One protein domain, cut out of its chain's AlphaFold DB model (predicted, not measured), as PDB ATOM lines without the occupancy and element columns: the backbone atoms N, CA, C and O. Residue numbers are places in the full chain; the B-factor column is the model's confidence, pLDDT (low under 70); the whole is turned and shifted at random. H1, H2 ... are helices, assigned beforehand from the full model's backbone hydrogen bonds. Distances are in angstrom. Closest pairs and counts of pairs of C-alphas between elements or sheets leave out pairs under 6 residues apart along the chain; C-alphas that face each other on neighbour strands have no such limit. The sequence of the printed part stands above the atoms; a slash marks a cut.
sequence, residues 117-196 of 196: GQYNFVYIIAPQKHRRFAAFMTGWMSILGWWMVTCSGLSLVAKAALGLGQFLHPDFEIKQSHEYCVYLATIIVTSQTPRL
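What this domain is: This is residues 117 to 196 of the 196 residues of an uncharacterized protein of Penicillium coprophilum (UniProt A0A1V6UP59). One long helix, H2, makes the longest axis, with a short helix, H1, folded back beside its first end and a third helix, H3, crossing it at a steep angle in its later half. Between these two contacts a stretch of H2, residues 143 to 150, stands bare, and the last residues, 191 to 196, stick out as a tail. The printed part has 80 residues with three named helices, in the order H1, H2, H3 along the chain, and no named strand, and its class is all helix. The whole is extended, with a radius of gyration of the C-alphas of 19.9 A, and the C-alphas span 63 by 31 by 17 A.

How they stand to each other: H2, residues 131 to 168, touches H1, residues 117 to 125, with its residues 131 to 139 alone. The closest C-alphas of these two helices are those of Tyr 123 and Arg 131, 4.9 A apart. Their lines stand at a shallow tilt of 32 degrees and they run opposite ways, a helical hairpin. Farther along, H2 touches H3, residues 176 to 191, with its residues 154 to 162 alone. The closest C-alphas here are those of Ala 158 and Val 182, 5.5 A apart. H2 and H3 run opposite ways at a steep tilt of 64 degrees, with their centres 14.1 A apart. H1 and H3 are apart. In H1, H2 and H3 every O i to N i+4 pair is within hydrogen-bond range.

Where its parts are: H2 has 38 residues and measures 56.1 A from C-alpha 131 at (6.456, -7.066, 28.725) to C-alpha 168 at (-16.412, -38.336, -11.857). H1 has 9 residues, begins with C-alpha 117 at (12.459, -14.579, 17.487), and measures 12.9 A from first to last C-alpha. H3 has 16 residues, measures 22.7 A from first to last C-alpha, and ends with C-alpha 191 at (-3.106, -38.497, 12.947).

The domain as a whole: The two C-alphas farthest apart are those of Gln 128 and Asp 171, 63.5 A. The outline is a rod, but only just. The printed part has no cut, and it ends at Leu 196, the chain's last residue. The C-alphas of Gly 117 and Leu 196, the first and last printed, are 27.2 A apart. The link from H1 to H2, 5 residues, is tight, and the link from H2 to H3, 7 residues, is short. The mean pLDDT of the printed part is 82.6, and residues 194 to 196 are under 70.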
ATOM      1  N   GLY A 117      13.433 -14.948  18.522       76.69
ATOM      2  CA  GLY A 117      12.459 -14.579  17.487       76.69
ATOM      3  C   GLY A 117      11.518 -13.414  17.850       76.69
ATOM      4  O   GLY A 117      11.825 -12.540  18.662       76.69
ATOM      5  N   GLN A 118      10.327 -13.407  17.242       83.25
ATOM      6  CA  GLN A 118       9.361 -12.303  17.355       83.25
ATOM      7  C   GLN A 118       8.874 -12.010  18.786       83.25
ATOM      8  O   GLN A 118       8.615 -10.854  19.116       83.25
ATOM      9  N   TYR A 119       8.777 -13.019  19.658       83.62
ATOM     10  CA  TYR A 119       8.328 -12.817  21.040       83.62
ATOM     11  C   TYR A 119       9.389 -12.112  21.893       83.62
ATOM     12  O   TYR A 119       9.045 -11.306  22.759       83.62
ATOM     13  N   ASN A 120      10.674 -12.367  21.629       82.94
ATOM     14  CA  ASN A 120      11.763 -11.715  22.344       82.94
ATOM     15  C   ASN A 120      11.869 -10.231  21.976       82.94
ATOM     16  O   ASN A 120      12.046  -9.386  22.850       82.94
ATOM     17  N   PHE A 121      11.637  -9.886  20.708       82.38
ATOM     18  CA  PHE A 121      11.559  -8.486  20.291       82.38
ATOM     19  C   PHE A 121      10.445  -7.728  21.012       82.38
ATOM     20  O   PHE A 121      10.651  -6.612  21.485       82.38
ATOM     21  N   VAL A 122       9.275  -8.354  21.160       83.75
ATOM     22  CA  VAL A 122       8.167  -7.760  21.918       83.75
ATOM     23  C   VAL A 122       8.533  -7.605  23.391       83.75
ATOM     24  O   VAL A 122       8.212  -6.582  23.986       83.75
ATOM     25  N   TYR A 123       9.249  -8.564  23.979       82.38
ATOM     26  CA  TYR A 123       9.707  -8.465  25.364       82.38
ATOM     27  C   TYR A 123      10.698  -7.310  25.595       82.38
ATOM     28  O   TYR A 123      10.632  -6.663  26.641       82.38
ATOM     29  N   ILE A 124      11.581  -7.039  24.629       81.31
ATOM     30  CA  ILE A 124      12.590  -5.967  24.700       81.31
ATOM     31  C   ILE A 124      11.958  -4.582  24.497       81.31
ATOM     32  O   ILE A 124      12.319  -3.634  25.192       81.31
ATOM     33  N   ILE A 125      11.003  -4.458  23.570       82.19
ATOM     34  CA  ILE A 125      10.387  -3.170  23.200       82.19
ATOM     35  C   ILE A 125       9.243  -2.786  24.156       82.19
ATOM     36  O   ILE A 125       8.933  -1.605  24.326       82.19
ATOM     37  N   ALA A 126       8.581  -3.762  24.783       82.31
ATOM     38  CA  ALA A 126       7.416  -3.503  25.620       82.31
ATOM     39  C   ALA A 126       7.774  -2.851  26.975       82.31
ATOM     40  O   ALA A 126       8.770  -3.208  27.612       82.31
ATOM     41  N   PRO A 127       6.916  -1.952  27.497       78.31
ATOM     42  CA  PRO A 127       7.128  -1.317  28.793       78.31
ATOM     43  C   PRO A 127       7.160  -2.345  29.936       78.31
ATOM     44  O   PRO A 127       6.400  -3.318  29.948       78.31
ATOM     45  N   GLN A 128       8.001  -2.085  30.946       75.94
ATOM     46  CA  GLN A 128       8.345  -3.009  32.046       75.94
ATOM     47  C   GLN A 128       7.143  -3.673  32.741       75.94
ATOM     48  O   GLN A 128       7.237  -4.825  33.163       75.94
ATOM     49  N   LYS A 129       6.001  -2.978  32.823       77.94
ATOM     50  CA  LYS A 129       4.770  -3.496  33.444       77.94
ATOM     51  C   LYS A 129       4.056  -4.574  32.615       77.94
ATOM     52  O   LYS A 129       3.432  -5.448  33.199       77.94
ATOM     53  N   HIS A 130       4.162  -4.544  31.283       82.38
ATOM     54  CA  HIS A 130       3.374  -5.410  30.388       82.38
ATOM     55  C   HIS A 130       4.215  -6.359  29.528       82.38
ATOM     56  O   HIS A 130       3.651  -7.210  28.845       82.38
ATOM     57  N   ARG A 131       5.550  -6.277  29.581       82.81
ATOM     58  CA  ARG A 131       6.456  -7.066  28.725       82.81
ATOM     59  C   ARG A 131       6.187  -8.575  28.704       82.81
ATOM     60  O   ARG A 131       6.173  -9.175  27.637       82.81
ATOM     61  N   ARG A 132       5.906  -9.190  29.862       80.81
ATOM     62  CA  ARG A 132       5.629 -10.637  29.959       80.81
ATOM     63  C   ARG A 132       4.294 -11.005  29.314       80.81
ATOM     64  O   ARG A 132       4.208 -12.002  28.610       80.81
ATOM     65  N   PHE A 133       3.274 -10.176  29.525       85.94
ATOM     66  CA  PHE A 133       1.945 -10.394  28.966       85.94
ATOM     67  C   PHE A 133       1.923 -10.171  27.449       85.94
ATOM     68  O   PHE A 133       1.381 -10.990  26.716       85.94
ATOM     69  N   ALA A 134       2.575  -9.110  26.963       84.62
ATOM     70  CA  ALA A 134       2.668  -8.815  25.535       84.62
ATOM     71  C   ALA A 134       3.444  -9.900  24.765       84.62
ATOM     72  O   ALA A 134       3.006 -10.337  23.698       84.62
ATOM     73  N   ALA A 135       4.558 -10.387  25.325       86.31
ATOM     74  CA  ALA A 135       5.317 -11.491  24.740       86.31
ATOM     75  C   ALA A 135       4.515 -12.805  24.744       86.31
ATOM     76  O   ALA A 135       4.496 -13.508  23.733       86.31
ATOM     77  N   PHE A 136       3.789 -13.099  25.831       87.81
ATOM     78  CA  PHE A 136       2.904 -14.265  25.910       87.81
ATOM     79  C   PHE A 136       1.788 -14.207  24.860       87.81
ATOM     80  O   PHE A 136       1.576 -15.178  24.140       87.81
ATOM     81  N   MET A 137       1.128 -13.055  24.712       89.44
ATOM     82  CA  MET A 137       0.091 -12.868  23.695       89.44
ATOM     83  C   MET A 137       0.644 -13.012  22.279       89.44
ATOM     84  O   MET A 137       0.022 -13.665  21.450       89.44
ATOM     85  N   THR A 138       1.837 -12.483  22.006       88.31
ATOM     86  CA  THR A 138       2.492 -12.638  20.696       88.31
ATOM     87  C   THR A 138       2.782 -14.109  20.386       88.31
ATOM     88  O   THR A 138       2.501 -14.577  19.282       88.31
ATOM     89  N   GLY A 139       3.290 -14.862  21.368       88.75
ATOM     90  CA  GLY A 139       3.496 -16.304  21.233       88.75
ATOM     91  C   GLY A 139       2.185 -17.057  21.000       88.75
ATOM     92  O   GLY A 139       2.093 -17.868  20.080       88.75
ATOM     93  N   TRP A 140       1.146 -16.737  21.773       91.12
ATOM     94  CA  TRP A 140      -0.168 -17.365  21.646       91.12
ATOM     95  C   TRP A 140      -0.812 -17.106  20.282       91.12
ATOM     96  O   TRP A 140      -1.295 -18.035  19.639       91.12
ATOM     97  N   MET A 141      -0.744 -15.869  19.784       91.00
ATOM     98  CA  MET A 141      -1.242 -15.519  18.451       91.00
ATOM     99  C   MET A 141      -0.481 -16.244  17.342       91.00
ATOM    100  O   MET A 141      -1.088 -16.644  16.351       91.00
ATOM    101  N   SER A 142       0.822 -16.487  17.519       90.25
ATOM    102  CA  SER A 142       1.593 -17.291  16.568       90.25
ATOM    103  C   SER A 142       1.122 -18.748  16.536       90.25
ATOM    104  O   SER A 142       1.015 -19.313  15.451       90.25
ATOM    105  N   ILE A 143       0.827 -19.352  17.693       92.25
ATOM    106  CA  ILE A 143       0.299 -20.727  17.773       92.25
ATOM    107  C   ILE A 143      -1.075 -20.805  17.101       92.25
ATOM    108  O   ILE A 143      -1.303 -21.678  16.265       92.25
ATOM    109  N   LEU A 144      -1.964 -19.858  17.416       93.81
ATOM    110  CA  LEU A 144      -3.277 -19.769  16.779       93.81
ATOM    111  C   LEU A 144      -3.152 -19.599  15.262       93.81
ATOM    112  O   LEU A 144      -3.869 -20.263  14.523       93.81
ATOM    113  N   GLY A 145      -2.208 -18.783  14.789       90.00
ATOM    114  CA  GLY A 145      -1.920 -18.636  13.362       90.00
ATOM    115  C   GLY A 145      -1.582 -19.971  12.698       90.00
ATOM    116  O   GLY A 145      -2.209 -20.338  11.707       90.00
ATOM    117  N   TRP A 146      -0.663 -20.744  13.281       89.56
ATOM    118  CA  TRP A 146      -0.301 -22.070  12.765       89.56
ATOM    119  C   TRP A 146      -1.477 -23.052  12.751       89.56
ATOM    120  O   TRP A 146      -1.649 -23.803  11.787       89.56
ATOM    121  N   TRP A 147      -2.321 -23.032  13.782       92.06
ATOM    122  CA  TRP A 147      -3.530 -23.857  13.826       92.06
ATOM    123  C   TRP A 147      -4.551 -23.463  12.760       92.06
ATOM    124  O   TRP A 147      -5.078 -24.337  12.072       92.06
ATOM    125  N   MET A 148      -4.793 -22.165  12.574       90.81
ATOM    126  CA  MET A 148      -5.721 -21.661  11.560       90.81
ATOM    127  C   MET A 148      -5.232 -21.973  10.144       90.81
ATOM    128  O   MET A 148      -6.028 -22.398   9.307       90.81
ATOM    129  N   VAL A 149      -3.926 -21.840   9.884       87.56
ATOM    130  CA  VAL A 149      -3.315 -22.219   8.598       87.56
ATOM    131  C   VAL A 149      -3.492 -23.713   8.336       87.56
ATOM    132  O   VAL A 149      -3.893 -24.098   7.239       87.56
ATOM    133  N   THR A 150      -3.262 -24.550   9.348       88.31
ATOM    134  CA  THR A 150      -3.440 -26.004   9.232       88.31
ATOM    135  C   THR A 150      -4.899 -26.339   8.926       88.31
ATOM    136  O   THR A 150      -5.184 -27.007   7.936       88.31
ATOM    137  N   CYS A 151      -5.840 -25.807   9.709       88.12
ATOM    138  CA  CYS A 151      -7.274 -26.007   9.504       88.12
ATOM    139  C   CYS A 151      -7.719 -25.575   8.096       88.12
ATOM    140  O   CYS A 151      -8.336 -26.364   7.380       88.12
ATOM    141  N   SER A 152      -7.321 -24.374   7.659       88.12
ATOM    142  CA  SER A 152      -7.637 -23.866   6.321       88.12
ATOM    143  C   SER A 152      -7.049 -24.737   5.208       88.12
ATOM    144  O   SER A 152      -7.705 -24.941   4.186       88.12
ATOM    145  N   GLY A 153      -5.827 -25.249   5.385       85.81
ATOM    146  CA  GLY A 153      -5.189 -26.145   4.424       85.81
ATOM    147  C   GLY A 153      -5.952 -27.462   4.270       85.81
ATOM    148  O   GLY A 153      -6.222 -27.889   3.148       85.81
ATOM    149  N   LEU A 154      -6.380 -28.070   5.382       85.94
ATOM    150  CA  LEU A 154      -7.202 -29.283   5.344       85.94
ATOM    151  C   LEU A 154      -8.566 -29.044   4.680       85.94
ATOM    152  O   LEU A 154      -9.023 -29.888   3.909       85.94
ATOM    153  N   SER A 155      -9.210 -27.901   4.935       85.56
ATOM    154  CA  SER A 155     -10.471 -27.554   4.266       85.56
ATOM    155  C   SER A 155     -10.295 -27.424   2.753       85.56
ATOM    156  O   SER A 155     -11.128 -27.925   1.999       85.56
ATOM    157  N   LEU A 156      -9.196 -26.823   2.290       85.50
ATOM    158  CA  LEU A 156      -8.906 -26.718   0.859       85.50
ATOM    159  C   LEU A 156      -8.737 -28.098   0.204       85.50
ATOM    160  O   LEU A 156      -9.297 -28.342  -0.865       85.50
ATOM    161  N   VAL A 157      -8.023 -29.018   0.861       84.81
ATOM    162  CA  VAL A 157      -7.865 -30.402   0.383       84.81
ATOM    163  C   VAL A 157      -9.219 -31.112   0.308       84.81
ATOM    164  O   VAL A 157      -9.513 -31.763  -0.694       84.81
ATOM    165  N   ALA A 158     -10.077 -30.937   1.316       85.50
ATOM    166  CA  ALA A 158     -11.418 -31.519   1.316       85.50
ATOM    167  C   ALA A 158     -12.283 -30.986   0.159       85.50
ATOM    168  O   ALA A 158     -12.933 -31.768  -0.538       85.50
ATOM    169  N   LYS A 159     -12.247 -29.671  -0.097       84.44
ATOM    170  CA  LYS A 159     -12.931 -29.046  -1.242       84.44
ATOM    171  C   LYS A 159     -12.414 -29.576  -2.578       84.44
ATOM    172  O   LYS A 159     -13.217 -29.883  -3.456       84.44
ATOM    173  N   ALA A 160     -11.097 -29.716  -2.724       84.38
ATOM    174  CA  ALA A 160     -10.488 -30.249  -3.939       84.38
ATOM    175  C   ALA A 160     -10.887 -31.716  -4.185       84.38
ATOM    176  O   ALA A 160     -11.260 -32.072  -5.302       84.38
ATOM    177  N   ALA A 161     -10.884 -32.552  -3.140       84.88
ATOM    178  CA  ALA A 161     -11.286 -33.956  -3.229       84.88
ATOM    179  C   ALA A 161     -12.765 -34.118  -3.620       84.88
ATOM    180  O   ALA A 161     -13.097 -34.933  -4.480       84.88
ATOM    181  N   LEU A 162     -13.656 -33.309  -3.040       85.06
ATOM    182  CA  LEU A 162     -15.072 -33.300  -3.414       85.06
ATOM    183  C   LEU A 162     -15.299 -32.763  -4.829       85.06
ATOM    184  O   LEU A 162     -16.139 -33.299  -5.546       85.06
ATOM    185  N   GLY A 163     -14.520 -31.764  -5.251       82.69
ATOM    186  CA  GLY A 163     -14.531 -31.273  -6.629       82.69
ATOM    187  C   GLY A 163     -14.165 -32.364  -7.641       82.69
ATOM    188  O   GLY A 163     -14.836 -32.503  -8.662       82.69
ATOM    189  N   LEU A 164     -13.162 -33.195  -7.334       83.19
ATOM    190  CA  LEU A 164     -12.822 -34.371  -8.145       83.19
ATOM    191  C   LEU A 164     -13.939 -35.425  -8.135       83.19
ATOM    192  O   LEU A 164     -14.252 -35.996  -9.177       83.19
ATOM    193  N   GLY A 165     -14.568 -35.660  -6.979       81.50
ATOM    194  CA  GLY A 165     -15.706 -36.575  -6.859       81.50
ATOM    195  C   GLY A 165     -16.898 -36.161  -7.725       81.50
ATOM    196  O   GLY A 165     -17.459 -36.993  -8.434       81.50
ATOM    197  N   GLN A 166     -17.234 -34.868  -7.739       80.88
ATOM    198  CA  GLN A 166     -18.300 -34.320  -8.584       80.88
ATOM    199  C   GLN A 166     -17.961 -34.412 -10.082       80.88
ATOM    200  O   GLN A 166     -18.847 -34.597 -10.910       80.88
ATOM    201  N   PHE A 167     -16.681 -34.316 -10.447       80.00
ATOM    202  CA  PHE A 167     -16.254 -34.471 -11.838       80.00
ATOM    203  C   PHE A 167     -16.446 -35.907 -12.363       80.00
ATOM    204  O   PHE A 167     -16.802 -36.096 -13.522       80.00
ATOM    205  N   LEU A 168     -16.233 -36.918 -11.512       82.06
ATOM    206  CA  LEU A 168     -16.412 -38.336 -11.857       82.06
ATOM    207  C   LEU A 168     -17.884 -38.781 -11.823       82.06
ATOM    208  O   LEU A 168     -18.273 -39.669 -12.581       82.06
ATOM    209  N   HIS A 169     -18.701 -38.159 -10.969       77.81
ATOM    210  CA  HIS A 169     -20.131 -38.432 -10.834       77.81
ATOM    211  C   HIS A 169     -20.935 -37.119 -10.883       77.81
ATOM    212  O   HIS A 169     -21.160 -36.504  -9.838       77.81
ATOM    213  N   PRO A 170     -21.390 -36.685 -12.076       74.94
ATOM    214  CA  PRO A 170     -22.040 -35.384 -12.259       74.94
ATOM    215  C   PRO A 170     -23.395 -35.227 -11.545       74.94
ATOM    216  O   PRO A 170     -23.833 -34.098 -11.349       74.94
ATOM    217  N   ASP A 171     -24.027 -36.320 -11.102       74.00
ATOM    218  CA  ASP A 171     -25.278 -36.297 -10.321       74.00
ATOM    219  C   ASP A 171     -25.067 -36.070  -8.806       74.00
ATOM    220  O   ASP A 171     -26.025 -36.051  -8.031       74.00
ATOM    221  N   PHE A 172     -23.819 -35.938  -8.340       70.00
ATOM    222  CA  PHE A 172     -23.511 -35.808  -6.915       70.00
ATOM    223  C   PHE A 172     -23.524 -34.343  -6.452       70.00
ATOM    224  O   PHE A 172     -22.587 -33.585  -6.702       70.00
ATOM    225  N   GLU A 173     -24.561 -33.946  -5.711       75.56
ATOM    226  CA  GLU A 173     -24.612 -32.624  -5.076       75.56
ATOM    227  C   GLU A 173     -23.695 -32.549  -3.841       75.56
ATOM    228  O   GLU A 173     -23.831 -33.295  -2.860       75.56
ATOM    229  N   ILE A 174     -22.755 -31.597  -3.850       73.44
ATOM    230  CA  ILE A 174     -21.858 -31.351  -2.717       73.44
ATOM    231  C   ILE A 174     -22.639 -30.692  -1.573       73.44
ATOM    232  O   ILE A 174     -22.917 -29.494  -1.580       73.44
ATOM    233  N   LYS A 175     -22.942 -31.476  -0.534       80.25
ATOM    234  CA  LYS A 175     -23.517 -30.990   0.724       80.25
ATOM    235  C   LYS A 175     -22.427 -30.697   1.757       80.25
ATOM    236  O   LYS A 175     -21.429 -31.411   1.841       80.25
ATOM    237  N   GLN A 176     -22.663 -29.708   2.622       77.50
ATOM    238  CA  GLN A 176     -21.747 -29.317   3.708       77.50
ATOM    239  C   GLN A 176     -21.396 -30.478   4.662       77.50
ATOM    240  O   GLN A 176     -20.308 -30.516   5.233       77.50
ATOM    241  N   SER A 177     -22.279 -31.473   4.799       80.19
ATOM    242  CA  SER A 177     -22.004 -32.694   5.566       80.19
ATOM    243  C   SER A 177     -20.902 -33.559   4.947       80.19
ATOM    244  O   SER A 177     -20.107 -34.134   5.681       80.19
ATOM    245  N   HIS A 178     -20.812 -33.638   3.614       79.69
ATOM    246  CA  HIS A 178     -19.767 -34.410   2.934       79.69
ATOM    247  C   HIS A 178     -18.395 -33.763   3.117       79.69
ATOM    248  O   HIS A 178     -17.412 -34.453   3.369       79.69
ATOM    249  N   GLU A 179     -18.340 -32.433   3.082       78.50
ATOM    250  CA  GLU A 179     -17.118 -31.676   3.353       78.50
ATOM    251  C   GLU A 179     -16.614 -31.886   4.775       78.50
ATOM    252  O   GLU A 179     -15.427 -32.141   4.970       78.50
ATOM    253  N   TYR A 180     -17.513 -31.866   5.758       83.75
ATOM    254  CA  TYR A 180     -17.147 -32.152   7.139       83.75
ATOM    255  C   TYR A 180     -16.630 -33.590   7.317       83.75
ATOM    256  O   TYR A 180     -15.624 -33.804   7.994       83.75
ATOM    257  N   CYS A 181     -17.256 -34.574   6.663       83.12
ATOM    258  CA  CYS A 181     -16.793 -35.964   6.698       83.12
ATOM    259  C   CYS A 181     -15.398 -36.133   6.074       83.12
ATOM    260  O   CYS A 181     -14.550 -36.801   6.663       83.12
ATOM    261  N   VAL A 182     -15.135 -35.512   4.918       82.44
ATOM    262  CA  VAL A 182     -13.817 -35.567   4.257       82.44
ATOM    263  C   VAL A 182     -12.757 -34.830   5.078       82.44
ATOM    264  O   VAL A 182     -11.628 -35.308   5.205       82.44
ATOM    265  N   TYR A 183     -13.120 -33.709   5.702       83.25
ATOM    266  CA  TYR A 183     -12.250 -32.987   6.628       83.25
ATOM    267  C   TYR A 183     -11.862 -33.856   7.838       83.25
ATOM    268  O   TYR A 183     -10.674 -34.001   8.131       83.25
ATOM    269  N   LEU A 184     -12.833 -34.511   8.487       85.12
ATOM    270  CA  LEU A 184     -12.569 -35.442   9.591       85.12
ATOM    271  C   LEU A 184     -11.719 -36.641   9.157       85.12
ATOM    272  O   LEU A 184     -10.783 -37.011   9.863       85.12
ATOM    273  N   ALA A 185     -12.002 -37.222   7.989       83.38
ATOM    274  CA  ALA A 185     -11.214 -38.327   7.450       83.38
ATOM    275  C   ALA A 185      -9.752 -37.914   7.213       83.38
ATOM    276  O   ALA A 185      -8.839 -38.654   7.576       83.38
ATOM    277  N   THR A 186      -9.526 -36.707   6.686       80.56
ATOM    278  CA  THR A 186      -8.179 -36.162   6.461       80.56
ATOM    279  C   THR A 186      -7.433 -35.977   7.784       80.56
ATOM    280  O   THR A 186      -6.288 -36.403   7.896       80.56
ATOM    281  N   ILE A 187      -8.093 -35.444   8.822       85.00
ATOM    282  CA  ILE A 187      -7.503 -35.318  10.169       85.00
ATOM    283  C   ILE A 187      -7.106 -36.684  10.729       85.00
ATOM    284  O   ILE A 187      -6.007 -36.836  11.264       85.00
ATOM    285  N   ILE A 188      -7.990 -37.677  10.608       85.44
ATOM    286  CA  ILE A 188      -7.728 -39.027  11.110       85.44
ATOM    287  C   ILE A 188      -6.524 -39.620  10.378       85.44
ATOM    288  O   ILE A 188      -5.594 -40.075  11.035       85.44
ATOM    289  N   VAL A 189      -6.471 -39.543   9.047       84.44
ATOM    290  CA  VAL A 189      -5.332 -40.040   8.257       84.44
ATOM    291  C   VAL A 189      -4.023 -39.350   8.653       84.44
ATOM    292  O   VAL A 189      -3.020 -40.025   8.889       84.44
ATOM    293  N   THR A 190      -4.028 -38.024   8.811       82.00
ATOM    294  CA  THR A 190      -2.845 -37.290   9.286       82.00
ATOM    295  C   THR A 190      -2.436 -37.730  10.697       82.00
ATOM    296  O   THR A 190      -1.249 -37.879  10.968       82.00
ATOM    297  N   SER A 191      -3.393 -38.020  11.584       84.31
ATOM    298  CA  SER A 191      -3.106 -38.497  12.947       84.31
ATOM    299  C   SER A 191      -2.526 -39.915  13.008       84.31
ATOM    300  O   SER A 191      -1.810 -40.234  13.955       84.31
ATOM    301  N   GLN A 192      -2.805 -40.751  12.002       82.25
ATOM    302  CA  GLN A 192      -2.292 -42.122  11.894       82.25
ATOM    303  C   GLN A 192      -0.894 -42.191  11.267       82.25
ATOM    304  O   GLN A 192      -0.305 -43.269  11.217       82.25
ATOM    305  N   THR A 193      -0.348 -41.069  10.784       81.75
ATOM    306  CA  THR A 193       1.014 -41.050  10.238       81.75
ATOM    307  C   THR A 193       1.997 -41.251  11.399       81.75
ATOM    308  O   THR A 193       2.050 -40.398  12.291       81.75
ATOM    309  N   PRO A 194       2.739 -42.374  11.448       66.94
ATOM    310  CA  PRO A 194       3.627 -42.661  12.564       66.94
ATOM    311  C   PRO A 194       4.689 -41.567  12.656       66.94
ATOM    312  O   PRO A 194       5.320 -41.211  11.660       66.94
ATOM    313  N   ARG A 195       4.853 -41.009  13.858       60.72
ATOM    314  CA  ARG A 195       5.919 -40.051  14.150       60.72
ATOM    315  C   ARG A 195       7.244 -40.814  14.122       60.72
ATOM    316  O   ARG A 195       7.532 -41.538  15.073       60.72
ATOM    317  N   LEU A 196       7.960 -40.720  13.004       43.88
ATOM    318  CA  LEU A 196       9.345 -41.174  12.859       43.88
ATOM    319  C   LEU A 196      10.297 -40.214  13.576       43.88
ATOM    320  O   LEU A 196      10.018 -38.991  13.548       43.88
TER     321      LEU A 196